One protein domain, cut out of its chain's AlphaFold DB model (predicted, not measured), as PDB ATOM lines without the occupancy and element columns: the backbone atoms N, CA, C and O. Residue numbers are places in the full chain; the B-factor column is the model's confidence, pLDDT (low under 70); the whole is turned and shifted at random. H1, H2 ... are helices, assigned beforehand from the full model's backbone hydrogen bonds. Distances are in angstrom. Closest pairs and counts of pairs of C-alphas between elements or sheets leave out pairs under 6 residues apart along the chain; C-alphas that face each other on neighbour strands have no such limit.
ATOM      1  N   GLY A   2      -7.448  -6.913 -10.611       61.56
ATOM      2  CA  GLY A   2      -6.204  -6.121 -10.544       61.56
ATOM      3  C   GLY A   2      -4.991  -6.697 -11.296       61.56
ATOM      4  O   GLY A   2      -4.181  -5.926 -11.796       61.56
ATOM      5  N   ASP A   3      -4.889  -8.023 -11.449       76.88
ATOM      6  CA  ASP A   3      -3.747  -8.651 -12.139       76.88
ATOM      7  C   ASP A   3      -3.790  -8.468 -13.662       76.88
ATOM      8  O   ASP A   3      -2.748  -8.337 -14.298       76.88
ATOM      9  N   ALA A   4      -4.990  -8.386 -14.250       85.50
ATOM     10  CA  ALA A   4      -5.156  -8.125 -15.679       85.50
ATOM     11  C   ALA A   4      -4.808  -6.671 -16.035       85.50
ATOM     12  O   ALA A   4      -4.155  -6.424 -17.046       85.50
ATOM     13  N   LEU A   5      -5.193  -5.720 -15.177       88.62
ATOM     14  CA  LEU A   5      -4.857  -4.304 -15.342       88.62
ATOM     15  C   LEU A   5      -3.345  -4.066 -15.225       88.62
ATOM     16  O   LEU A   5      -2.761  -3.377 -16.057       88.62
ATOM     17  N   GLU A   6      -2.695  -4.664 -14.227       90.38
ATOM     18  CA  GLU A   6      -1.240  -4.576 -14.090       90.38
ATOM     19  C   GLU A   6      -0.516  -5.243 -15.267       90.38
ATOM     20  O   GLU A   6       0.443  -4.683 -15.795       90.38
ATOM     21  N   ALA A   7      -0.990  -6.400 -15.741       90.56
ATOM     22  CA  ALA A   7      -0.436  -7.031 -16.936       90.56
ATOM     23  C   ALA A   7      -0.562  -6.134 -18.179       90.56
ATOM     24  O   ALA A   7       0.364  -6.084 -18.992       90.56
ATOM     25  N   TRP A   8      -1.677  -5.406 -18.310       90.81
ATOM     26  CA  TRP A   8      -1.897  -4.449 -19.391       90.81
ATOM     27  C   TRP A   8      -0.957  -3.240 -19.298       90.81
ATOM     28  O   TRP A   8      -0.270  -2.937 -20.270       90.81
ATOM     29  N   ILE A   9      -0.828  -2.616 -18.125       92.38
ATOM     30  CA  ILE A   9       0.117  -1.507 -17.899       92.38
ATOM     31  C   ILE A   9       1.556  -1.953 -18.181       92.38
ATOM     32  O   ILE A   9       2.276  -1.301 -18.931       92.38
ATOM     33  N   ASN A  10       1.959  -3.124 -17.685       91.81
ATOM     34  CA  ASN A  10       3.282  -3.678 -17.966       91.81
ATOM     35  C   ASN A  10       3.487  -3.976 -19.460       91.81
ATOM     36  O   ASN A  10       4.610  -3.903 -19.959       91.81
ATOM     37  N   ARG A  11       2.425  -4.322 -20.199       91.62
ATOM     38  CA  ARG A  11       2.484  -4.474 -21.658       91.62
ATOM     39  C   ARG A  11       2.682  -3.127 -22.352       91.62
ATOM     40  O   ARG A  11       3.497  -3.085 -23.266       91.62
ATOM     41  N   ILE A  12       1.982  -2.071 -21.933       91.81
ATOM     42  CA  ILE A  12       2.165  -0.708 -22.461       91.81
ATOM     43  C   ILE A  12       3.612  -0.267 -22.268       91.81
ATOM     44  O   ILE A  12       4.280   0.037 -23.250       91.81
ATOM     45  N   ILE A  13       4.116  -0.332 -21.030       91.19
ATOM     46  CA  ILE A  13       5.476   0.101 -20.674       91.19
ATOM     47  C   ILE A  13       6.528  -0.610 -21.536       91.19
ATOM     48  O   ILE A  13       7.475   0.016 -21.988       91.19
ATOM     49  N   ARG A  14       6.351  -1.906 -21.825       89.38
ATOM     50  CA  ARG A  14       7.265  -2.645 -22.713       89.38
ATOM     51  C   ARG A  14       7.127  -2.283 -24.191       89.38
ATOM     52  O   ARG A  14       8.074  -2.474 -24.943       89.38
ATOM     53  N   ARG A  15       5.939  -1.878 -24.646       88.88
ATOM     54  CA  ARG A  15       5.672  -1.654 -26.076       88.88
ATOM     55  C   ARG A  15       6.034  -0.259 -26.546       88.88
ATOM     56  O   ARG A  15       6.394  -0.143 -27.709       88.88
ATOM     57  N   VAL A  16       5.985   0.748 -25.678       86.50
ATOM     58  CA  VAL A  16       6.393   2.118 -26.041       86.50
ATOM     59  C   VAL A  16       7.874   2.226 -26.415       86.50
ATOM     60  O   VAL A  16       8.271   3.165 -27.089       86.50
ATOM     61  N   ASP A  17       8.691   1.226 -26.063       78.12
ATOM     62  CA  ASP A  17      10.077   1.122 -26.531       78.12
ATOM     63  C   ASP A  17      10.194   0.750 -28.023       78.12
ATOM     64  O   ASP A  17      11.241   0.976 -28.625       78.12
ATOM     65  N   ALA A  18       9.151   0.156 -28.616       79.38
ATOM     66  CA  ALA A  18       9.190  -0.422 -29.963       79.38
ATOM     67  C   ALA A  18       8.071   0.073 -30.897       79.38
ATOM     68  O   ALA A  18       8.141  -0.158 -32.102       79.38
ATOM     69  N   PHE A  19       7.028   0.711 -30.362       80.06
ATOM     70  CA  PHE A  19       5.849   1.132 -31.112       80.06
ATOM     71  C   PHE A  19       5.288   2.444 -30.567       80.06
ATOM     72  O   PHE A  19       5.195   2.622 -29.353       80.06
ATOM     73  N   THR A  20       4.792   3.298 -31.461       78.31
ATOM     74  CA  THR A  20       3.880   4.381 -31.089       78.31
ATOM     75  C   THR A  20       2.521   3.768 -30.780       78.31
ATOM     76  O   THR A  20       1.924   3.110 -31.632       78.31
ATOM     77  N   LEU A  21       2.057   3.950 -29.547       83.69
ATOM     78  CA  LEU A  21       0.739   3.497 -29.109       83.69
ATOM     79  C   LEU A  21      -0.293   4.605 -29.325       83.69
ATOM     80  O   LEU A  21       0.035   5.789 -29.233       83.69
ATOM     81  N   ASP A  22      -1.528   4.221 -29.627       79.56
ATOM     82  CA  ASP A  22      -2.643   5.157 -29.785       79.56
ATOM     83  C   ASP A  22      -3.344   5.508 -28.472       79.56
ATOM     84  O   ASP A  22      -3.085   4.928 -27.416       79.56
ATOM     85  N   GLU A  23      -4.227   6.508 -28.531       76.94
ATOM     86  CA  GLU A  23      -5.011   6.943 -27.373       76.94
ATOM     87  C   GLU A  23      -5.776   5.778 -26.724       76.94
ATOM     88  O   GLU A  23      -5.868   5.712 -25.497       76.94
ATOM     89  N   TYR A  24      -6.303   4.846 -27.523       79.50
ATOM     90  CA  TYR A  24      -7.076   3.718 -27.013       79.50
ATOM     91  C   TYR A  24      -6.200   2.782 -26.180       79.50
ATOM     92  O   TYR A  24      -6.567   2.410 -25.063       79.50
ATOM     93  N   GLU A  25      -5.015   2.441 -26.684       83.50
ATOM     94  CA  GLU A  25      -4.048   1.613 -25.971       83.50
ATOM     95  C   GLU A  25      -3.532   2.296 -24.695       83.50
ATOM     96  O   GLU A  25      -3.299   1.615 -23.692       83.50
ATOM     97  N   LEU A  26      -3.396   3.625 -24.715       85.25
ATOM     98  CA  LEU A  26      -2.905   4.436 -23.598       85.25
ATOM     99  C   LEU A  26      -3.985   4.805 -22.562       85.25
ATOM    100  O   LEU A  26      -3.656   5.295 -21.479       85.25
ATOM    101  N   SER A  27      -5.267   4.542 -22.838       82.75
ATOM    102  CA  SER A  27      -6.393   4.892 -21.960       82.75
ATOM    103  C   SER A  27      -6.550   3.926 -20.775       82.75
ATOM    104  O   SER A  27      -7.501   3.152 -20.665       82.75
ATOM    105  N   VAL A  28      -5.584   3.955 -19.854       88.00
ATOM    106  CA  VAL A  28      -5.542   3.067 -18.675       88.00
ATOM    107  C   VAL A  28      -5.824   3.763 -17.355       88.00
ATOM    108  O   VAL A  28      -6.115   3.091 -16.365       88.00
ATOM    109  N   THR A  29      -5.757   5.096 -17.329       87.44
ATOM    110  CA  THR A  29      -5.874   5.882 -16.098       87.44
ATOM    111  C   THR A  29      -7.244   5.722 -15.444       87.44
ATOM    112  O   THR A  29      -7.312   5.485 -14.246       87.44
ATOM    113  N   GLU A  30      -8.341   5.761 -16.202       88.88
ATOM    114  CA  GLU A  30      -9.684   5.608 -15.625       88.88
ATOM    115  C   GLU A  30      -9.899   4.214 -14.987       88.88
ATOM    116  O   GLU A  30     -10.267   4.152 -13.808       88.88
ATOM    117  N   PRO A  31      -9.624   3.083 -15.676       89.38
ATOM    118  CA  PRO A  31      -9.636   1.766 -15.036       89.38
ATOM    119  C   PRO A  31      -8.709   1.679 -13.817       89.38
ATOM    120  O   PRO A  31      -9.051   1.031 -12.828       89.38
ATOM    121  N   LEU A  32      -7.548   2.338 -13.869       91.75
ATOM    122  CA  LEU A  32      -6.576   2.372 -12.782       91.75
ATOM    123  C   LEU A  32      -7.107   3.080 -11.536       91.75
ATOM    124  O   LEU A  32      -6.971   2.534 -10.440       91.75
ATOM    125  N   LEU A  33      -7.752   4.236 -11.691       90.94
ATOM    126  CA  LEU A  33      -8.338   4.972 -10.572       90.94
ATOM    127  C   LEU A  33      -9.518   4.229  -9.938       90.94
ATOM    128  O   LEU A  33      -9.647   4.246  -8.714       90.94
ATOM    129  N   LYS A  34     -10.322   3.525 -10.748       90.00
ATOM    130  CA  LYS A  34     -11.535   2.819 -10.301       90.00
ATOM    131  C   LYS A  34     -11.289   1.434  -9.699       90.00
ATOM    132  O   LYS A  34     -12.039   1.018  -8.822       90.00
ATOM    133  N   LEU A  35     -10.308   0.680 -10.207       89.50
ATOM    134  CA  LEU A  35     -10.189  -0.762  -9.927       89.50
ATOM    135  C   LEU A  35      -8.971  -1.146  -9.078       89.50
ATOM    136  O   LEU A  35      -8.957  -2.242  -8.508       89.50
ATOM    137  N   ALA A  36      -7.926  -0.316  -9.024       89.38
ATOM    138  CA  ALA A  36      -6.710  -0.649  -8.292       89.38
ATOM    139  C   ALA A  36      -6.779  -0.175  -6.833       89.38
ATOM    140  O   ALA A  36      -7.136   0.962  -6.553       89.38
ATOM    141  N   ALA A  37      -6.372  -1.046  -5.906       90.44
ATOM    142  CA  ALA A  37      -6.195  -0.677  -4.503       90.44
ATOM    143  C   ALA A  37      -5.056   0.342  -4.339       90.44
ATOM    144  O   ALA A  37      -4.059   0.258  -5.060       90.44
ATOM    145  N   ASP A  38      -5.161   1.228  -3.348       90.06
ATOM    146  CA  ASP A  38      -4.319   2.420  -3.185       90.06
ATOM    147  C   ASP A  38      -2.807   2.180  -3.355       90.06
ATOM    148  O   ASP A  38      -2.139   2.930  -4.065       90.06
ATOM    149  N   GLU A  39      -2.224   1.156  -2.718       92.19
ATOM    150  CA  GLU A  39      -0.778   0.863  -2.835       92.19
ATOM    151  C   GLU A  39      -0.382   0.355  -4.221       92.19
ATOM    152  O   GLU A  39       0.683   0.668  -4.757       92.19
ATOM    153  N   ARG A  40      -1.247  -0.458  -4.827       91.44
ATOM    154  CA  ARG A  40      -1.023  -0.972  -6.178       91.44
ATOM    155  C   ARG A  40      -1.147   0.161  -7.188       91.44
ATOM    156  O   ARG A  40      -0.290   0.289  -8.055       91.44
ATOM    157  N   ARG A  41      -2.169   1.001  -7.027       94.31
ATOM    158  CA  ARG A  41      -2.425   2.173  -7.857       94.31
ATOM    159  C   ARG A  41      -1.247   3.138  -7.836       94.31
ATOM    160  O   ARG A  41      -0.726   3.459  -8.897       94.31
ATOM    161  N   TYR A  42      -0.761   3.496  -6.648       95.38
ATOM    162  CA  TYR A  42       0.408   4.360  -6.486       95.38
ATOM    163  C   TYR A  42       1.642   3.825  -7.230       95.38
ATOM    164  O   TYR A  42       2.280   4.563  -7.979       95.38
ATOM    165  N   ARG A  43       1.956   2.528  -7.082       95.19
ATOM    166  CA  ARG A  43       3.095   1.904  -7.781       95.19
ATOM    167  C   ARG A  43       2.939   1.927  -9.300       95.19
ATOM    168  O   ARG A  43       3.909   2.200  -9.997       95.19
ATOM    169  N   LEU A  44       1.736   1.663  -9.807       95.25
ATOM    170  CA  LEU A  44       1.454   1.660 -11.243       95.25
ATOM    171  C   LEU A  44       1.495   3.071 -11.845       95.25
ATOM    172  O   LEU A  44       2.090   3.250 -12.901       95.25
ATOM    173  N   ILE A  45       0.938   4.075 -11.157       95.81
ATOM    174  CA  ILE A  45       1.055   5.489 -11.555       95.81
ATOM    175  C   ILE A  45       2.529   5.902 -11.593       95.81
ATOM    176  O   ILE A  45       2.979   6.479 -12.577       95.81
ATOM    177  N   SER A  46       3.292   5.565 -10.551       95.75
ATOM    178  CA  SER A  46       4.730   5.852 -10.492       95.75
ATOM    179  C   SER A  46       5.485   5.218 -11.667       95.75
ATOM    180  O   SER A  46       6.269   5.893 -12.329       95.75
ATOM    181  N   ALA A  47       5.188   3.956 -11.992       94.88
ATOM    182  CA  ALA A  47       5.798   3.263 -13.124       94.88
ATOM    183  C   ALA A  47       5.472   3.929 -14.471       94.88
ATOM    184  O   ALA A  47       6.374   4.107 -15.281       94.88
ATOM    185  N   LEU A  48       4.214   4.329 -14.695       94.38
ATOM    186  CA  LEU A  48       3.784   5.021 -15.918       94.38
ATOM    187  C   LEU A  48       4.463   6.391 -16.082       94.38
ATOM    188  O   LEU A  48       4.876   6.745 -17.182       94.38
ATOM    189  N   LEU A  49       4.611   7.148 -14.991       93.69
ATOM    190  CA  LEU A  49       5.237   8.477 -15.010       93.69
ATOM    191  C   LEU A  49       6.767   8.436 -15.161       93.69
ATOM    192  O   LEU A  49       7.356   9.446 -15.550       93.69
ATOM    193  N   ALA A  50       7.395   7.295 -14.865       91.69
ATOM    194  CA  ALA A  50       8.842   7.089 -14.942       91.69
ATOM    195  C   ALA A  50       9.328   6.544 -16.300       91.69
ATOM    196  O   ALA A  50      10.530   6.345 -16.486       91.69
ATOM    197  N   VAL A  51       8.424   6.255 -17.241       89.56
ATOM    198  CA  VAL A  51       8.811   5.735 -18.558       89.56
ATOM    199  C   VAL A  51       9.477   6.824 -19.385       89.56
ATOM    200  O   VAL A  51       8.939   7.909 -19.509       89.56
ATOM    201  N   GLY A  52      10.604   6.534 -20.032       86.31
ATOM    202  CA  GLY A  52      11.302   7.510 -20.879       86.31
ATOM    203  C   GLY A  52      10.649   7.779 -22.243       86.31
ATOM    204  O   GLY A  52      11.383   8.059 -23.185       86.31
ATOM    205  N   ASP A  53       9.332   7.601 -22.371       88.38
ATOM    206  CA  ASP A  53       8.536   7.968 -23.544       88.38
ATOM    207  C   ASP A  53       7.615   9.132 -23.170       88.38
ATOM    208  O   ASP A  53       6.750   9.002 -22.295       88.38
ATOM    209  N   THR A  54       7.793  10.274 -23.832       89.50
ATOM    210  CA  THR A  54       7.009  11.475 -23.531       89.50
ATOM    211  C   THR A  54       5.519  11.286 -23.816       89.50
ATOM    212  O   THR A  54       4.704  11.902 -23.139       89.50
ATOM    213  N   GLY A  55       5.117  10.394 -24.725       89.62
ATOM    214  CA  GLY A  55       3.710  10.214 -25.115       89.62
ATOM    215  C   GLY A  55       2.861   9.565 -24.088       89.62
ATOM    216  O   GLY A  55       1.829  10.104 -23.681       89.62
ATOM    217  N   LEU A  56       3.358   8.437 -23.615       91.12
ATOM    218  CA  LEU A  56       2.779   7.762 -22.485       91.12
ATOM    219  C   LEU A  56       2.655   8.712 -21.292       91.12
ATOM    220  O   LEU A  56       1.590   8.778 -20.674       91.12
ATOM    221  N   ARG A  57       3.705   9.485 -20.989       92.38
ATOM    222  CA  ARG A  57       3.685  10.444 -19.876       92.38
ATOM    223  C   ARG A  57       2.695  11.578 -20.105       92.38
ATOM    224  O   ARG A  57       1.953  11.906 -19.184       92.38
ATOM    225  N   LEU A  58       2.640  12.137 -21.312       92.56
ATOM    226  CA  LEU A  58       1.742  13.227 -21.688       92.56
ATOM    227  C   LEU A  58       0.279  12.795 -21.517       92.56
ATOM    228  O   LEU A  58      -0.479  13.467 -20.812       92.56
ATOM    229  N   VAL A  59      -0.101  11.637 -22.068       92.69
ATOM    230  CA  VAL A  59      -1.452  11.072 -21.905       92.69
ATOM    231  C   VAL A  59      -1.743  10.780 -20.434       92.69
ATOM    232  O   VAL A  59      -2.796  11.165 -19.923       92.69
ATOM    233  N   THR A  60      -0.800  10.151 -19.728       94.31
ATOM    234  CA  THR A  60      -0.964   9.798 -18.310       94.31
ATOM    235  C   THR A  60      -1.199  11.040 -17.450       94.31
ATOM    236  O   THR A  60      -2.167  11.077 -16.691       94.31
ATOM    237  N   ILE A  61      -0.368  12.079 -17.593       94.88
ATOM    238  CA  ILE A  61      -0.493  13.344 -16.855       94.88
ATOM    239  C   ILE A  61      -1.816  14.029 -17.177       94.88
ATOM    240  O   ILE A  61      -2.528  14.419 -16.253       94.88
ATOM    241  N   SER A  62      -2.170  14.135 -18.460       94.25
ATOM    242  CA  SER A  62      -3.425  14.754 -18.890       94.25
ATOM    243  C   SER A  62      -4.634  14.101 -18.209       94.25
ATOM    244  O   SER A  62      -5.443  14.782 -17.580       94.25
ATOM    245  N   ARG A  63      -4.706  12.763 -18.235       93.56
ATOM    246  CA  ARG A  63      -5.801  11.997 -17.617       93.56
ATOM    247  C   ARG A  63      -5.811  12.089 -16.091       93.56
ATOM    248  O   ARG A  63      -6.877  12.191 -15.496       93.56
ATOM    249  N   LEU A  64      -4.646  12.066 -15.441       95.75
ATOM    250  CA  LEU A  64      -4.561  12.211 -13.983       95.75
ATOM    251  C   LEU A  64      -5.003  13.609 -13.522       95.75
ATOM    252  O   LEU A  64      -5.638  13.734 -12.479       95.75
ATOM    253  N   ILE A  65      -4.702  14.651 -14.299       95.25
ATOM    254  CA  ILE A  65      -5.153  16.018 -14.017       95.25
ATOM    255  C   ILE A  65      -6.666  16.158 -14.213       95.25
ATOM    256  O   ILE A  65      -7.321  16.798 -13.395       95.25
ATOM    257  N   GLU A  66      -7.252  15.519 -15.227       92.50
ATOM    258  CA  GLU A  66      -8.715  15.488 -15.388       92.50
ATOM    259  C   GLU A  66      -9.421  14.857 -14.183       92.50
ATOM    260  O   GLU A  66     -10.465  15.345 -13.749       92.50
ATOM    261  N   SER A  67      -8.822  13.819 -13.601       93.56
ATOM    262  CA  SER A  67      -9.333  13.124 -12.417       93.56
ATOM    263  C   SER A  67      -8.725  13.629 -11.102       93.56
ATOM    264  O   SER A  67      -8.673  12.889 -10.122       93.56
ATOM    265  N   TRP A  68      -8.264  14.885 -11.037       95.50
ATOM    266  CA  TRP A  68      -7.481  15.393  -9.900       95.50
ATOM    267  C   TRP A  68      -8.145  15.202  -8.532       95.50
ATOM    268  O   TRP A  68      -7.470  14.911  -7.547       95.50
ATOM    269  N   THR A  69      -9.470  15.344  -8.456       94.00
ATOM    270  CA  THR A  69     -10.238  15.193  -7.208       94.00
ATOM    271  C   THR A  69     -10.291  13.756  -6.691       94.00
ATOM    272  O   THR A  69     -10.633  13.543  -5.531       94.00
ATOM    273  N   GLU A  70      -9.964  12.774  -7.532       94.00
ATOM    274  CA  GLU A  70      -9.904  11.353  -7.178       94.00
ATOM    275  C   GLU A  70      -8.510  10.930  -6.688       94.00
ATOM    276  O   GLU A  70      -8.352   9.832  -6.150       94.00
ATOM    277  N   LEU A  71      -7.499  11.795  -6.847       94.69
ATOM    278  CA  LEU A  71      -6.123  11.503  -6.460       94.69
ATOM    279  C   LEU A  71      -5.892  11.796  -4.970       94.69
ATOM    280  O   LEU A  71      -6.011  12.943  -4.528       94.69
ATOM    281  N   PRO A  72      -5.454  10.806  -4.174       94.25
ATOM    282  CA  PRO A  72      -4.880  11.065  -2.868       94.25
ATOM    283  C   PRO A  72      -3.642  11.953  -2.993       94.25
ATOM    284  O   PRO A  72      -2.908  11.902  -3.983       94.25
ATOM    285  N   ILE A  73      -3.339  12.685  -1.922       94.94
ATOM    286  CA  ILE A  73      -2.222  13.643  -1.856       94.94
ATOM    287  C   ILE A  73      -0.908  13.039  -2.375       94.94
ATOM    288  O   ILE A  73      -0.184  13.683  -3.127       94.94
ATOM    289  N   ARG A  74      -0.608  11.783  -2.026       95.50
ATOM    290  CA  ARG A  74       0.624  11.107  -2.463       95.50
ATOM    291  C   ARG A  74       0.714  10.897  -3.980       95.50
ATOM    292  O   ARG A  74       1.806  10.971  -4.528       95.50
ATOM    293  N   GLU A  75      -0.407  10.634  -4.648       96.56
ATOM    294  CA  GLU A  75      -0.462  10.443  -6.103       96.56
ATOM    295  C   GLU A  75      -0.412  11.800  -6.809       96.56
ATOM    296  O   GLU A  75       0.343  11.969  -7.764       96.56
ATOM    297  N   ALA A  76      -1.104  12.806  -6.266       96.00
ATOM    298  CA  ALA A  76      -0.990  14.187  -6.728       96.00
ATOM    299  C   ALA A  76       0.465  14.696  -6.667       96.00
ATOM    300  O   ALA A  76       0.940  15.344  -7.599       96.00
ATOM    301  N   VAL A  77       1.214  14.349  -5.612       95.12
ATOM    302  CA  VAL A  77       2.644  14.681  -5.489       95.12
ATOM    303  C   VAL A  77       3.491  14.020  -6.584       95.12
ATOM    304  O   VAL A  77       4.427  14.660  -7.065       95.12
ATOM    305  N   LEU A  78       3.175  12.796  -7.029       94.94
ATOM    306  CA  LEU A  78       3.879  12.164  -8.160       94.94
ATOM    307  C   LEU A  78       3.681  12.954  -9.458       94.94
ATOM    308  O   LEU A  78       4.646  13.203 -10.185       94.94
ATOM    309  N   VAL A  79       2.446  13.389  -9.723       95.50
ATOM    310  CA  VAL A  79       2.130  14.199 -10.906       95.50
ATOM    311  C   VAL A  79       2.893  15.521 -10.858       95.50
ATOM    312  O   VAL A  79       3.626  15.834 -11.791       95.50
ATOM    313  N   LEU A  80       2.811  16.260  -9.744       94.19
ATOM    314  CA  LEU A  80       3.531  17.530  -9.588       94.19
ATOM    315  C   LEU A  80       5.049  17.350  -9.724       94.19
ATOM    316  O   LEU A  80       5.715  18.146 -10.384       94.19
ATOM    317  N   SER A  81       5.611  16.286  -9.152       91.69
ATOM    318  CA  SER A  81       7.048  16.006  -9.265       91.69
ATOM    319  C   SER A  81       7.470  15.764 -10.717       91.69
ATOM    320  O   SER A  81       8.522  16.247 -11.129       91.69
ATOM    321  N   SER A  82       6.622  15.107 -11.513       91.12
ATOM    322  CA  SER A  82       6.877  14.862 -12.941       91.12
ATOM    323  C   SER A  82       6.933  16.162 -13.752       91.12
ATOM    324  O   SER A  82       7.788  16.305 -14.624       91.12
ATOM    325  N   LEU A  83       6.102  17.151 -13.401       90.44
ATOM    326  CA  LEU A  83       6.112  18.490 -14.014       90.44
ATOM    327  C   LEU A  83       7.364  19.318 -13.670       90.44
ATOM    328  O   LEU A  83       7.610  20.351 -14.291       90.44
ATOM    329  N   ARG A  84       8.143  18.897 -12.666       79.25
ATOM    330  CA  ARG A  84       9.388  19.545 -12.217       79.25
ATOM    331  C   ARG A  84      10.655  18.854 -12.704       79.25
ATOM    332  O   ARG A  84      11.743  19.284 -12.322       79.25
ATOM    333  N   SER A  85      10.532  17.782 -13.479       71.25
ATOM    334  CA  SER A  85      11.702  17.094 -14.013       71.25
ATOM    335  C   SER A  85      12.565  18.075 -14.824       71.25
ATOM    336  O   SER A  85      12.053  18.962 -15.500       71.25
ATOM    337  N   ASN A  86      13.889  17.929 -14.742       64.00
ATOM    338  CA  ASN A  86      14.827  18.607 -15.651       64.00
ATOM    339  C   ASN A  86      15.033  17.784 -16.933       64.00
ATOM    340  O   ASN A  86      16.052  17.905 -17.612       64.00
ATOM    341  N   GLU A  87      14.106  16.871 -17.205       75.00
ATOM    342  CA  GLU A  87      14.139  16.020 -18.379       75.00
ATOM    343  C   GLU A  87      13.781  16.844 -19.614       75.00
ATOM    344  O   GLU A  87      13.144  17.897 -19.534       75.00
ATOM    345  N   GLN A  88      14.223  16.366 -20.775       77.25
ATOM    346  CA  GLN A  88      14.097  17.094 -22.039       77.25
ATOM    347  C   GLN A  88      12.638  17.362 -22.444       77.25
ATOM    348  O   GLN A  88      12.395  18.194 -23.315       77.25
ATOM    349  N   ASP A  89      11.672  16.679 -21.831       86.44
ATOM    350  CA  ASP A  89      10.249  16.754 -22.142       86.44
ATOM    351  C   ASP A  89       9.408  17.520 -21.112       86.44
ATOM    352  O   ASP A  89       8.196  17.664 -21.290       86.44
ATOM    353  N   ALA A  90      10.030  18.083 -20.074       89.12
ATOM    354  CA  ALA A  90       9.333  18.821 -19.022       89.12
ATOM    355  C   ALA A  90       8.445  19.955 -19.565       89.12
ATOM    356  O   ALA A  90       7.371  20.221 -19.023       89.12
ATOM    357  N   LEU A  91       8.868  20.595 -20.661       91.81
ATOM    358  CA  LEU A  91       8.095  21.612 -21.373       91.81
ATOM    359  C   LEU A  91       6.735  21.069 -21.845       91.81
ATOM    360  O   LEU A  91       5.701  21.680 -21.578       91.81
ATOM    361  N   TRP A  92       6.725  19.897 -22.483       93.69
ATOM    362  CA  TRP A  92       5.523  19.259 -23.028       93.69
ATOM    363  C   TRP A  92       4.591  18.746 -21.931       93.69
ATOM    364  O   TRP A  92       3.371  18.874 -22.039       93.69
ATOM    365  N   LEU A  93       5.155  18.229 -20.836       94.19
ATOM    366  CA  LEU A  93       4.373  17.778 -19.683       94.19
ATOM    367  C   LEU A  93       3.678  18.949 -18.977       94.19
ATOM    368  O   LEU A  93       2.514  18.838 -18.588       94.19
ATOM    369  N   LYS A  94       4.359  20.094 -18.843       94.56
ATOM    370  CA  LYS A  94       3.734  21.329 -18.349       94.56
ATOM    371  C   LYS A  94       2.664  21.823 -19.315       94.56
ATOM    372  O   LYS A  94       1.570  22.150 -18.866       94.56
ATOM    373  N   ALA A  95       2.951  21.835 -20.615       95.06
ATOM    374  CA  ALA A  95       2.005  22.283 -21.626       95.06
ATOM    375  C   ALA A  95       0.695  21.485 -21.572       95.06
ATOM    376  O   ALA A  95      -0.366  22.080 -21.406       95.06
ATOM    377  N   VAL A  96       0.757  20.147 -21.581       95.44
ATOM    378  CA  VAL A  96      -0.460  19.321 -21.491       95.44
ATOM    379  C   VAL A  96      -1.206  19.510 -20.177       95.44
ATOM    380  O   VAL A  96      -2.434  19.502 -20.159       95.44
ATOM    381  N   ALA A  97      -0.488  19.706 -19.069       95.38
ATOM    382  CA  ALA A  97      -1.105  19.938 -17.773       95.38
ATOM    383  C   ALA A  97      -1.925  21.237 -17.772       95.38
ATOM    384  O   ALA A  97      -3.038  21.280 -17.239       95.38
ATOM    385  N   LEU A  98      -1.386  22.276 -18.412       94.75
ATOM    386  CA  LEU A  98      -1.990  23.598 -18.503       94.75
ATOM    387  C   LEU A  98      -3.062  23.713 -19.589       94.75
ATOM    388  O   LEU A  98      -3.849  24.651 -19.529       94.75
ATOM    389  N   THR A  99      -3.146  22.787 -20.545       94.50
ATOM    390  CA  THR A  99      -4.170  22.801 -21.609       94.50
ATOM    391  C   THR A  99      -5.363  21.884 -21.340       94.50
ATOM    392  O   THR A  99      -6.278  21.791 -22.160       94.50
ATOM    393  N   THR A 100      -5.405  21.238 -20.172       91.62
ATOM    394  CA  THR A 100      -6.563  20.442 -19.743       91.62
ATOM    395  C   THR A 100      -7.803  21.308 -19.478       91.62
ATOM    396  O   THR A 100      -7.715  22.508 -19.202       91.62
ATOM    397  N   ARG A 101      -8.995  20.692 -19.540       89.12
ATOM    398  CA  ARG A 101     -10.291  21.376 -19.355       89.12
ATOM    399  C   ARG A 101     -10.399  22.120 -18.023       89.12
ATOM    400  O   ARG A 101     -10.928  23.226 -17.951       89.12
ATOM    401  N   SER A 102      -9.934  21.475 -16.959       88.81
ATOM    402  CA  SER A 102     -10.001  21.978 -15.592       88.81
ATOM    403  C   SER A 102      -8.636  21.808 -14.952       88.81
ATOM    404  O   SER A 102      -8.239  20.695 -14.620       88.81
ATOM    405  N   ILE A 103      -7.917  22.919 -14.805       90.94
ATOM    406  CA  ILE A 103      -6.554  22.923 -14.280       90.94
ATOM    407  C   ILE A 103      -6.627  23.164 -12.767       90.94
ATOM    408  O   ILE A 103      -7.085  24.230 -12.337       90.94
ATOM    409  N   PRO A 104      -6.172  22.224 -11.924       92.31
ATOM    410  CA  PRO A 104      -6.138  22.428 -10.484       92.31
ATOM    411  C   PRO A 104      -5.221  23.596 -10.107       92.31
ATOM    412  O   PRO A 104      -4.104  23.705 -10.609       92.31
ATOM    413  N   ALA A 105      -5.626  24.428  -9.140       90.81
ATOM    414  CA  ALA A 105      -4.820  25.573  -8.692       90.81
ATOM    415  C   ALA A 105      -3.420  25.171  -8.186       90.81
ATOM    416  O   ALA A 105      -2.478  25.954  -8.259       90.81
ATOM    417  N   SER A 106      -3.266  23.950  -7.664       91.12
ATOM    418  CA  SER A 106      -1.955  23.390  -7.316       91.12
ATOM    419  C   SER A 106      -1.069  23.181  -8.537       91.12
ATOM    420  O   SER A 106       0.113  23.474  -8.443       91.12
ATOM    421  N   VAL A 107      -1.622  22.715  -9.661       93.06
ATOM    422  CA  VAL A 107      -0.888  22.533 -10.922       93.06
ATOM    423  C   VAL A 107      -0.478  23.889 -11.488       93.06
ATOM    424  O   VAL A 107       0.685  24.066 -11.828       93.06
ATOM    425  N   VAL A 108      -1.387  24.873 -11.495       90.31
ATOM    426  CA  VAL A 108      -1.062  26.233 -11.960       90.31
ATOM    427  C   VAL A 108       0.079  26.835 -11.141       90.31
ATOM    428  O   VAL A 108       1.111  27.180 -11.709       90.31
ATOM    429  N   ARG A 109      -0.050  26.854  -9.804       89.44
ATOM    430  CA  ARG A 109       1.003  27.372  -8.908       89.44
ATOM    431  C   ARG A 109       2.330  26.676  -9.113       89.44
ATOM    432  O   ARG A 109       3.374  27.285  -8.950       89.44
ATOM    433  N   TRP A 110       2.286  25.394  -9.442       88.44
ATOM    434  CA  TRP A 110       3.489  24.618  -9.654       88.44
ATOM    435  C   TRP A 110       4.205  24.949 -10.965       88.44
ATOM    436  O   TRP A 110       5.423  24.799 -11.037       88.44
ATOM    437  N   CYS A 111       3.462  25.386 -11.983       86.94
ATOM    438  CA  CYS A 111       4.002  25.735 -13.293       86.94
ATOM    439  C   CYS A 111       4.357  27.224 -13.434       86.94
ATOM    440  O   CYS A 111       5.277  27.528 -14.188       86.94
ATOM    441  N   THR A 112       3.640  28.129 -12.759       82.06
ATOM    442  CA  THR A 112       3.689  29.582 -13.033       82.06
ATOM    443  C   THR A 112       3.831  30.461 -11.786       82.06
ATOM    444  O   THR A 112       3.767  31.682 -11.895       82.06
ATOM    445  N   ASP A 113       3.937  29.865 -10.593       77.38
ATOM    446  CA  ASP A 113       3.875  30.544  -9.287       77.38
ATOM    447  C   ASP A 113       2.582  31.367  -9.036       77.38
ATOM    448  O   ASP A 113       2.442  32.011  -7.995       77.38
ATOM    449  N   GLN A 114       1.582  31.290  -9.929       76.31
ATOM    450  CA  GLN A 114       0.268  31.940  -9.805       76.31
ATOM    451  C   GLN A 114      -0.844  30.957  -9.429       76.31
ATOM    452  O   GLN A 114      -0.752  29.756  -9.646       76.31
ATOM    453  N   SER A 115      -1.949  31.456  -8.872       75.12
ATOM    454  CA  SER A 115      -3.105  30.620  -8.505       75.12
ATOM    455  C   SER A 115      -4.049  30.303  -9.670       75.12
ATOM    456  O   SER A 115      -4.835  29.361  -9.559       75.12
ATOM    457  N   SER A 116      -3.976  31.067 -10.762       74.88
ATOM    458  CA  SER A 116      -4.819  30.939 -11.955       74.88
ATOM    459  C   SER A 116      -4.098  31.512 -13.181       74.88
ATOM    460  O   SER A 116      -3.287  32.423 -13.046       74.88
ATOM    461  N   ILE A 117      -4.423  30.991 -14.368       71.00
ATOM    462  CA  ILE A 117      -4.024  31.545 -15.681       71.00
ATOM    463  C   ILE A 117      -5.179  32.368 -16.288       71.00
ATOM    464  O   ILE A 117      -5.075  32.904 -17.378       71.00
ATOM    465  N   LEU A 118      -6.315  32.466 -15.594       66.44
ATOM    466  CA  LEU A 118      -7.559  33.019 -16.135       66.44
ATOM    467  C   LEU A 118      -8.195  34.035 -15.182       66.44
ATOM    468  O   LEU A 118      -8.086  33.838 -13.962       66.44
ATOM    469  N   PRO A 119      -8.930  35.040 -15.704       64.94
ATOM    470  CA  PRO A 119      -9.229  35.309 -17.120       64.94
ATOM    471  C   PRO A 119      -8.174  36.240 -17.743       64.94
ATOM    472  O   PRO A 119      -8.222  37.445 -17.530       64.94
ATOM    473  N   LEU A 120      -7.210  35.683 -18.472       76.69
ATOM    474  CA  LEU A 120      -6.144  36.444 -19.125       76.69
ATOM    475  C   LEU A 120      -6.296  36.311 -20.642       76.69
ATOM    476  O   LEU A 120      -6.688  35.244 -21.116       76.69
ATOM    477  N   ASN A 121      -5.982  37.369 -21.388       85.94
ATOM    478  CA  ASN A 121      -5.882  37.316 -22.850       85.94
ATOM    479  C   ASN A 121      -4.560  36.667 -23.300       85.94
ATOM    480  O   ASN A 121      -3.653  36.451 -22.493       85.94
ATOM    481  N   ALA A 122      -4.412  36.395 -24.599       88.19
ATOM    482  CA  ALA A 122      -3.222  35.729 -25.136       88.19
ATOM    483  C   ALA A 122      -1.887  36.406 -24.764       88.19
ATOM    484  O   ALA A 122      -0.941  35.709 -24.406       88.19
ATOM    485  N   THR A 123      -1.812  37.739 -24.771       90.31
ATOM    486  CA  THR A 123      -0.596  38.480 -24.382       90.31
ATOM    487  C   THR A 123      -0.275  38.305 -22.899       90.31
ATOM    488  O   THR A 123       0.878  38.099 -22.525       90.31
ATOM    489  N   GLU A 124      -1.284  38.388 -22.036       90.88
ATOM    490  CA  GLU A 124      -1.119  38.233 -20.589       90.88
ATOM    491  C   GLU A 124      -0.725  36.797 -20.214       90.88
ATOM    492  O   GLU A 124       0.144  36.593 -19.364       90.88
ATOM    493  N   VAL A 125      -1.319  35.797 -20.876       91.38
ATOM    494  CA  VAL A 125      -0.948  34.387 -20.696       91.38
ATOM    495  C   VAL A 125       0.479  34.140 -21.182       91.38
ATOM    496  O   VAL A 125       1.248  33.479 -20.486       91.38
ATOM    497  N   GLU A 126       0.866  34.684 -22.335       93.69
ATOM    498  CA  GLU A 126       2.232  34.552 -22.843       93.69
ATOM    499  C   GLU A 126       3.259  35.181 -21.893       93.69
ATOM    500  O   GLU A 126       4.278  34.560 -21.591       93.69
ATOM    501  N   GLN A 127       2.981  36.373 -21.358       91.50
ATOM    502  CA  GLN A 127       3.845  37.018 -20.365       91.50
ATOM    503  C   GLN A 127       3.974  36.189 -19.084       91.50
ATOM    504  O   GLN A 127       5.062  36.106 -18.514       91.50
ATOM    505  N   LEU A 128       2.880  35.564 -18.639       90.81
ATOM    506  CA  LEU A 128       2.867  34.717 -17.451       90.81
ATOM    507  C   LEU A 128       3.662  33.418 -17.644       90.81
ATOM    508  O   LEU A 128       4.395  33.003 -16.749       90.81
ATOM    509  N   LEU A 129       3.484  32.747 -18.783       91.62
ATOM    510  CA  LEU A 129       4.103  31.445 -19.053       91.62
ATOM    511  C   LEU A 129       5.531  31.564 -19.597       91.62
ATOM    512  O   LEU A 129       6.308  30.613 -19.502       91.62
ATOM    513  N   GLY A 130       5.867  32.711 -20.181       92.75
ATOM    514  CA  GLY A 130       7.007  32.856 -21.071       92.75
ATOM    515  C   GLY A 130       6.740  32.236 -22.449       92.75
ATOM    516  O   GLY A 130       5.945  31.303 -22.603       92.75
ATOM    517  N   ARG A 131       7.455  32.741 -23.461       92.88
ATOM    518  CA  ARG A 131       7.252  32.394 -24.879       92.88
ATOM    519  C   ARG A 131       7.311  30.891 -25.155       92.88
ATOM    520  O   ARG A 131       6.451  30.373 -25.859       92.88
ATOM    521  N   GLU A 132       8.293  30.181 -24.597       92.75
ATOM    522  CA  GLU A 132       8.495  28.749 -24.875       92.75
ATOM    523  C   GLU A 132       7.329  27.884 -24.376       92.75
ATOM    524  O   GLU A 132       6.790  27.075 -25.132       92.75
ATOM    525  N   LEU A 133       6.906  28.068 -23.120       93.50
ATOM    526  CA  LEU A 133       5.811  27.287 -22.541       93.50
ATOM    527  C   LEU A 133       4.465  27.674 -23.149       93.50
ATOM    528  O   LEU A 133       3.669  26.787 -23.439       93.50
ATOM    529  N   PHE A 134       4.226  28.965 -23.397       95.06
ATOM    530  CA  PHE A 134       3.028  29.414 -24.104       95.06
ATOM    531  C   PHE A 134       2.918  28.765 -25.486       95.06
ATOM    532  O   PHE A 134       1.895  28.167 -25.813       95.06
ATOM    533  N   THR A 135       4.006  28.798 -26.255       95.31
ATOM    534  CA  THR A 135       4.081  28.180 -27.579       95.31
ATOM    535  C   THR A 135       3.806  26.679 -27.514       95.31
ATOM    536  O   THR A 135       2.977  26.171 -28.270       95.31
ATOM    537  N   ALA A 136       4.428  25.966 -26.571       94.94
ATOM    538  CA  ALA A 136       4.172  24.542 -26.367       94.94
ATOM    539  C   ALA A 136       2.705  24.257 -25.997       94.94
ATOM    540  O   ALA A 136       2.130  23.296 -26.504       94.94
ATOM    541  N   CYS A 137       2.071  25.096 -25.170       95.69
ATOM    542  CA  CYS A 137       0.645  24.974 -24.862       95.69
ATOM    543  C   CYS A 137      -0.233  25.135 -26.109       95.69
ATOM    544  O   CYS A 137      -1.151  24.340 -26.293       95.69
ATOM    545  N   ILE A 138       0.057  26.106 -26.983       96.38
ATOM    546  CA  ILE A 138      -0.687  26.281 -28.240       96.38
ATOM    547  C   ILE A 138      -0.528  25.045 -29.131       96.38
ATOM    548  O   ILE A 138      -1.528  24.479 -29.562       96.38
ATOM    549  N   TYR A 139       0.696  24.549 -29.331       95.81
ATOM    550  CA  TYR A 139       0.932  23.332 -30.117       95.81
ATOM    551  C   TYR A 139       0.219  22.098 -29.539       95.81
ATOM    552  O   TYR A 139      -0.409  21.347 -30.285       95.81
ATOM    553  N   VAL A 140       0.247  21.901 -28.214       95.81
ATOM    554  CA  VAL A 140      -0.486  20.803 -27.558       95.81
ATOM    555  C   VAL A 140      -1.995  20.971 -27.710       95.81
ATOM    556  O   VAL A 140      -2.681  19.989 -27.987       95.81
ATOM    557  N   HIS A 141      -2.521  22.187 -27.544       95.94
ATOM    558  CA  HIS A 141      -3.947  22.452 -27.703       95.94
ATOM    559  C   HIS A 141      -4.419  22.195 -29.136       95.94
ATOM    560  O   HIS A 141      -5.444  21.545 -29.303       95.94
ATOM    561  N   CYS A 142      -3.667  22.643 -30.143       94.62
ATOM    562  CA  CYS A 142      -3.955  22.401 -31.560       94.62
ATOM    563  C   CYS A 142      -3.676  20.952 -31.998       94.62
ATOM    564  O   CYS A 142      -4.024  20.549 -33.102       94.62
ATOM    565  N   GLY A 143      -2.970  20.163 -31.179       93.19
ATOM    566  CA  GLY A 143      -2.499  18.834 -31.570       93.19
ATOM    567  C   GLY A 143      -1.476  18.860 -32.713       93.19
ATOM    568  O   GLY A 143      -1.277  17.852 -33.387       93.19
ATOM    569  N   TRP A 144      -0.815  19.993 -32.954       91.00
ATOM    570  CA  TRP A 144       0.136  20.150 -34.051       91.00
ATOM    571  C   TRP A 144       1.580  20.108 -33.531       91.00
ATOM    572  O   TRP A 144       1.892  20.836 -32.594       91.00
ATOM    573  N   PRO A 145       2.496  19.317 -34.122       88.31
ATOM    574  CA  PRO A 145       2.310  18.340 -35.184       88.31
ATOM    575  C   PRO A 145       1.979  16.961 -34.600       88.31
ATOM    576  O   PRO A 145       1.900  16.775 -33.386       88.31
ATOM    577  N   GLN A 146       1.862  15.949 -35.460       85.88
ATOM    578  CA  GLN A 146       1.948  14.564 -34.990       85.88
ATOM    579  C   GLN A 146       3.258  14.353 -34.203       85.88
ATOM    580  O   GLN A 146       4.292  14.873 -34.634       85.88
ATOM    581  N   PRO A 147       3.242  13.596 -33.090       88.50
ATOM    582  CA  PRO A 147       2.134  12.778 -32.581       88.50
ATOM    583  C   PRO A 147       1.162  13.477 -31.600       88.50
ATOM    584  O   PRO A 147       0.321  12.800 -31.017       88.50
ATOM    585  N   LEU A 148       1.217  14.801 -31.394       90.69
ATOM    586  CA  LEU A 148       0.355  15.489 -30.410       90.69
ATOM    587  C   LEU A 148      -1.147  15.308 -30.694       90.69
ATOM    588  O   LEU A 148      -1.939  15.131 -29.766       90.69
ATOM    589  N   TRP A 149      -1.540  15.286 -31.971       88.88
ATOM    590  CA  TRP A 149      -2.905  14.951 -32.373       88.88
ATOM    591  C   TRP A 149      -3.267  13.509 -31.998       88.88
ATOM    592  O   TRP A 149      -4.286  13.266 -31.357       88.88
ATOM    593  N   TRP A 150      -2.419  12.546 -32.369       86.38
ATOM    594  CA  TRP A 150      -2.648  11.105 -32.193       86.38
ATOM    595  C   TRP A 150      -2.967  10.690 -30.749       86.38
ATOM    596  O   TRP A 150      -3.708   9.736 -30.525       86.38
ATOM    597  N   TYR A 151      -2.447  11.421 -29.763       88.56
ATOM    598  CA  TYR A 151      -2.667  11.137 -28.344       88.56
ATOM    599  C   TYR A 151      -4.000  11.637 -27.772       88.56
ATOM    600  O   TYR A 151      -4.290  11.381 -26.601       88.56
ATOM    601  N   GLY A 152      -4.807  12.362 -28.553       88.06
ATOM    602  CA  GLY A 152      -6.142  12.801 -28.130       88.06
ATOM    603  C   GLY A 152      -6.139  13.801 -26.966       88.06
ATOM    604  O   GLY A 152      -7.119  13.920 -26.229       88.06
ATOM    605  N   THR A 153      -5.026  14.500 -26.731       91.19
ATOM    606  CA  THR A 153      -4.868  15.482 -25.638       91.19
ATOM    607  C   THR A 153      -5.121  16.932 -26.062       91.19
ATOM    608  O   THR A 153      -5.020  17.836 -25.235       91.19
ATOM    609  N   HIS A 154      -5.450  17.143 -27.332       93.81
ATOM    610  CA  HIS A 154      -5.742  18.427 -27.967       93.81
ATOM    611  C   HIS A 154      -7.215  18.851 -27.765       93.81
ATOM    612  O   HIS A 154      -8.039  18.048 -27.326       93.81
ATOM    613  N   HIS A 155      -7.531  20.132 -28.002       93.50
ATOM    614  CA  HIS A 155      -8.870  20.756 -27.887       93.50
ATOM    615  C   HIS A 155      -9.633  20.498 -26.581       93.50
ATOM    616  O   HIS A 155     -10.861  20.523 -26.535       93.50
ATOM    617  N   ARG A 156      -8.931  20.248 -25.471       89.81
ATOM    618  CA  ARG A 156      -9.588  19.874 -24.207       89.81
ATOM    619  C   ARG A 156     -10.179  21.043 -23.422       89.81
ATOM    620  O   ARG A 156     -10.924  20.804 -22.472       89.81
ATOM    621  N   SER A 157      -9.852  22.281 -23.782       90.56
ATOM    622  CA  SER A 157     -10.175  23.471 -22.996       90.56
ATOM    623  C   SER A 157     -10.681  24.608 -23.873       90.56
ATOM    624  O   SER A 157      -9.912  25.158 -24.659       90.56
ATOM    625  N   ASP A 158     -11.940  25.001 -23.675       90.06
ATOM    626  CA  ASP A 158     -12.577  26.115 -24.393       90.06
ATOM    627  C   ASP A 158     -11.813  27.431 -24.184       90.06
ATOM    628  O   ASP A 158     -11.631  28.210 -25.106       90.06
TER     629      ASP A 158
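Overview. This is residues 2 to 158 of the 394 residues of an uncharacterized protein of Stenotrophomonas sp. YAU14A_MKIMI4_1 (UniProt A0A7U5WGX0). Look first at H1, H4, H6 and H8, which stand side by side in a curved row and run the same way; H5 and H7, also side by side, pack on this row as a second layer. H2 and H3 pack on H5 near the H1 end, H10 crosses H7, H9 sits at the end of the domain far from H1, and the last stretch, residues 143 to 158, folds back from H10 toward H5 and H2 before turning away again. The printed part has 157 residues with ten named helices, H1 to H10 in chain order, and no named strand; the class is all helix, with helices holding 98 residues. The whole is compact, with a radius of gyration of the C-alphas of 15.2 A, and the C-alphas span 49 by 33 by 29 A.

Along the chain. Find C-alpha 2 at (-6.204, -6.121, -10.544); from there H1, the longest helix by residues, runs over residues 2 to 15 for 20.1 A. Next come H2, residues 23 to 26 and 5.0 A, and H3, residues 29 to 35 and 10.0 A. H4 takes residues 38 to 49 over 16.4 A. Find C-alpha 54 at (7.009, 11.475, -23.531), where H5 begins; it covers residues 54 to 66 in 18.2 A. H6 follows with residues 73 to 83 over 15.5 A, then H7 with residues 90 to 98 over 12.3 A. H8, residues 105 to 112, and H9, residues 122 to 129, each measure 10.4 A. H10 runs over residues 131 to 142 for 16.4 A and ends at C-alpha 142 at (-3.955, 22.401, -31.560).

Arrangement. Start at H1. It touches H4 at a shallow tilt of 10 degrees, the same way; the closest C-alphas, of Ile 13 and Leu 48, are 7.0 A apart, and H4 takes part with residues 44 to 48 alone. H1 and H3 only just touch, with 3 pairs of C-alphas within 8 A, the closest being Gly 2 and Leu 35 at 6.7 A. H4 touches H6 at a shallow tilt of 3 degrees, the same way, with C-alphas 42 and 75 closest at 6.2 A. H6 touches H8 at a shallow tilt of 21 degrees, the same way, with C-alphas 80 and 107 closest at 6.8 A. Now look at the hubs, H5 and H7, which touch four helices each. They touch each other at a shallow tilt of 28 degrees, the same way, with C-alphas 58 and 93 closest at 5.6 A. H4 and H5 form a helical hairpin at a steep tilt of 43 degrees, with C-alphas 49 and 57 closest at 5.5 A; H7 and H8 form another, at 39 degrees, with C-alphas 94 and 111 closest at 6.7 A. H5 touches H2 with residues 56 to 60 alone, the C-alphas of Leu 26 and Leu 56 being closest at 6.7 A, and H3 with residues 60 to 64 alone, those of Thr 29 and Arg 63 being closest at 6.3 A. H10 touches H7 at a steep tilt of 58 degrees, the C-alphas of Ala 95 and Cys 137 being closest at 4.4 A. H9 touches no helix but is near H10, with C-alphas 126 and 134 closest at 5.4 A. Among the pairs that stay apart are H1 and H10. Each O i to N i+4 pair is within hydrogen-bond range in H1 and in H3 to H10; H2 is too short for such a pair.

Size, cuts and confidence. The two C-alphas farthest apart are those of Asp 3 and Thr 123, 48.8 A. The printed part has no cut, and no link is long. Residues 143 to 158 hold no named element; their C-alphas lie 9 to 18 A from the mean of all C-alphas. The mean pLDDT of the printed part is 89.2, and residues 2, 86 and 118 to 119 of this predicted model are under 70.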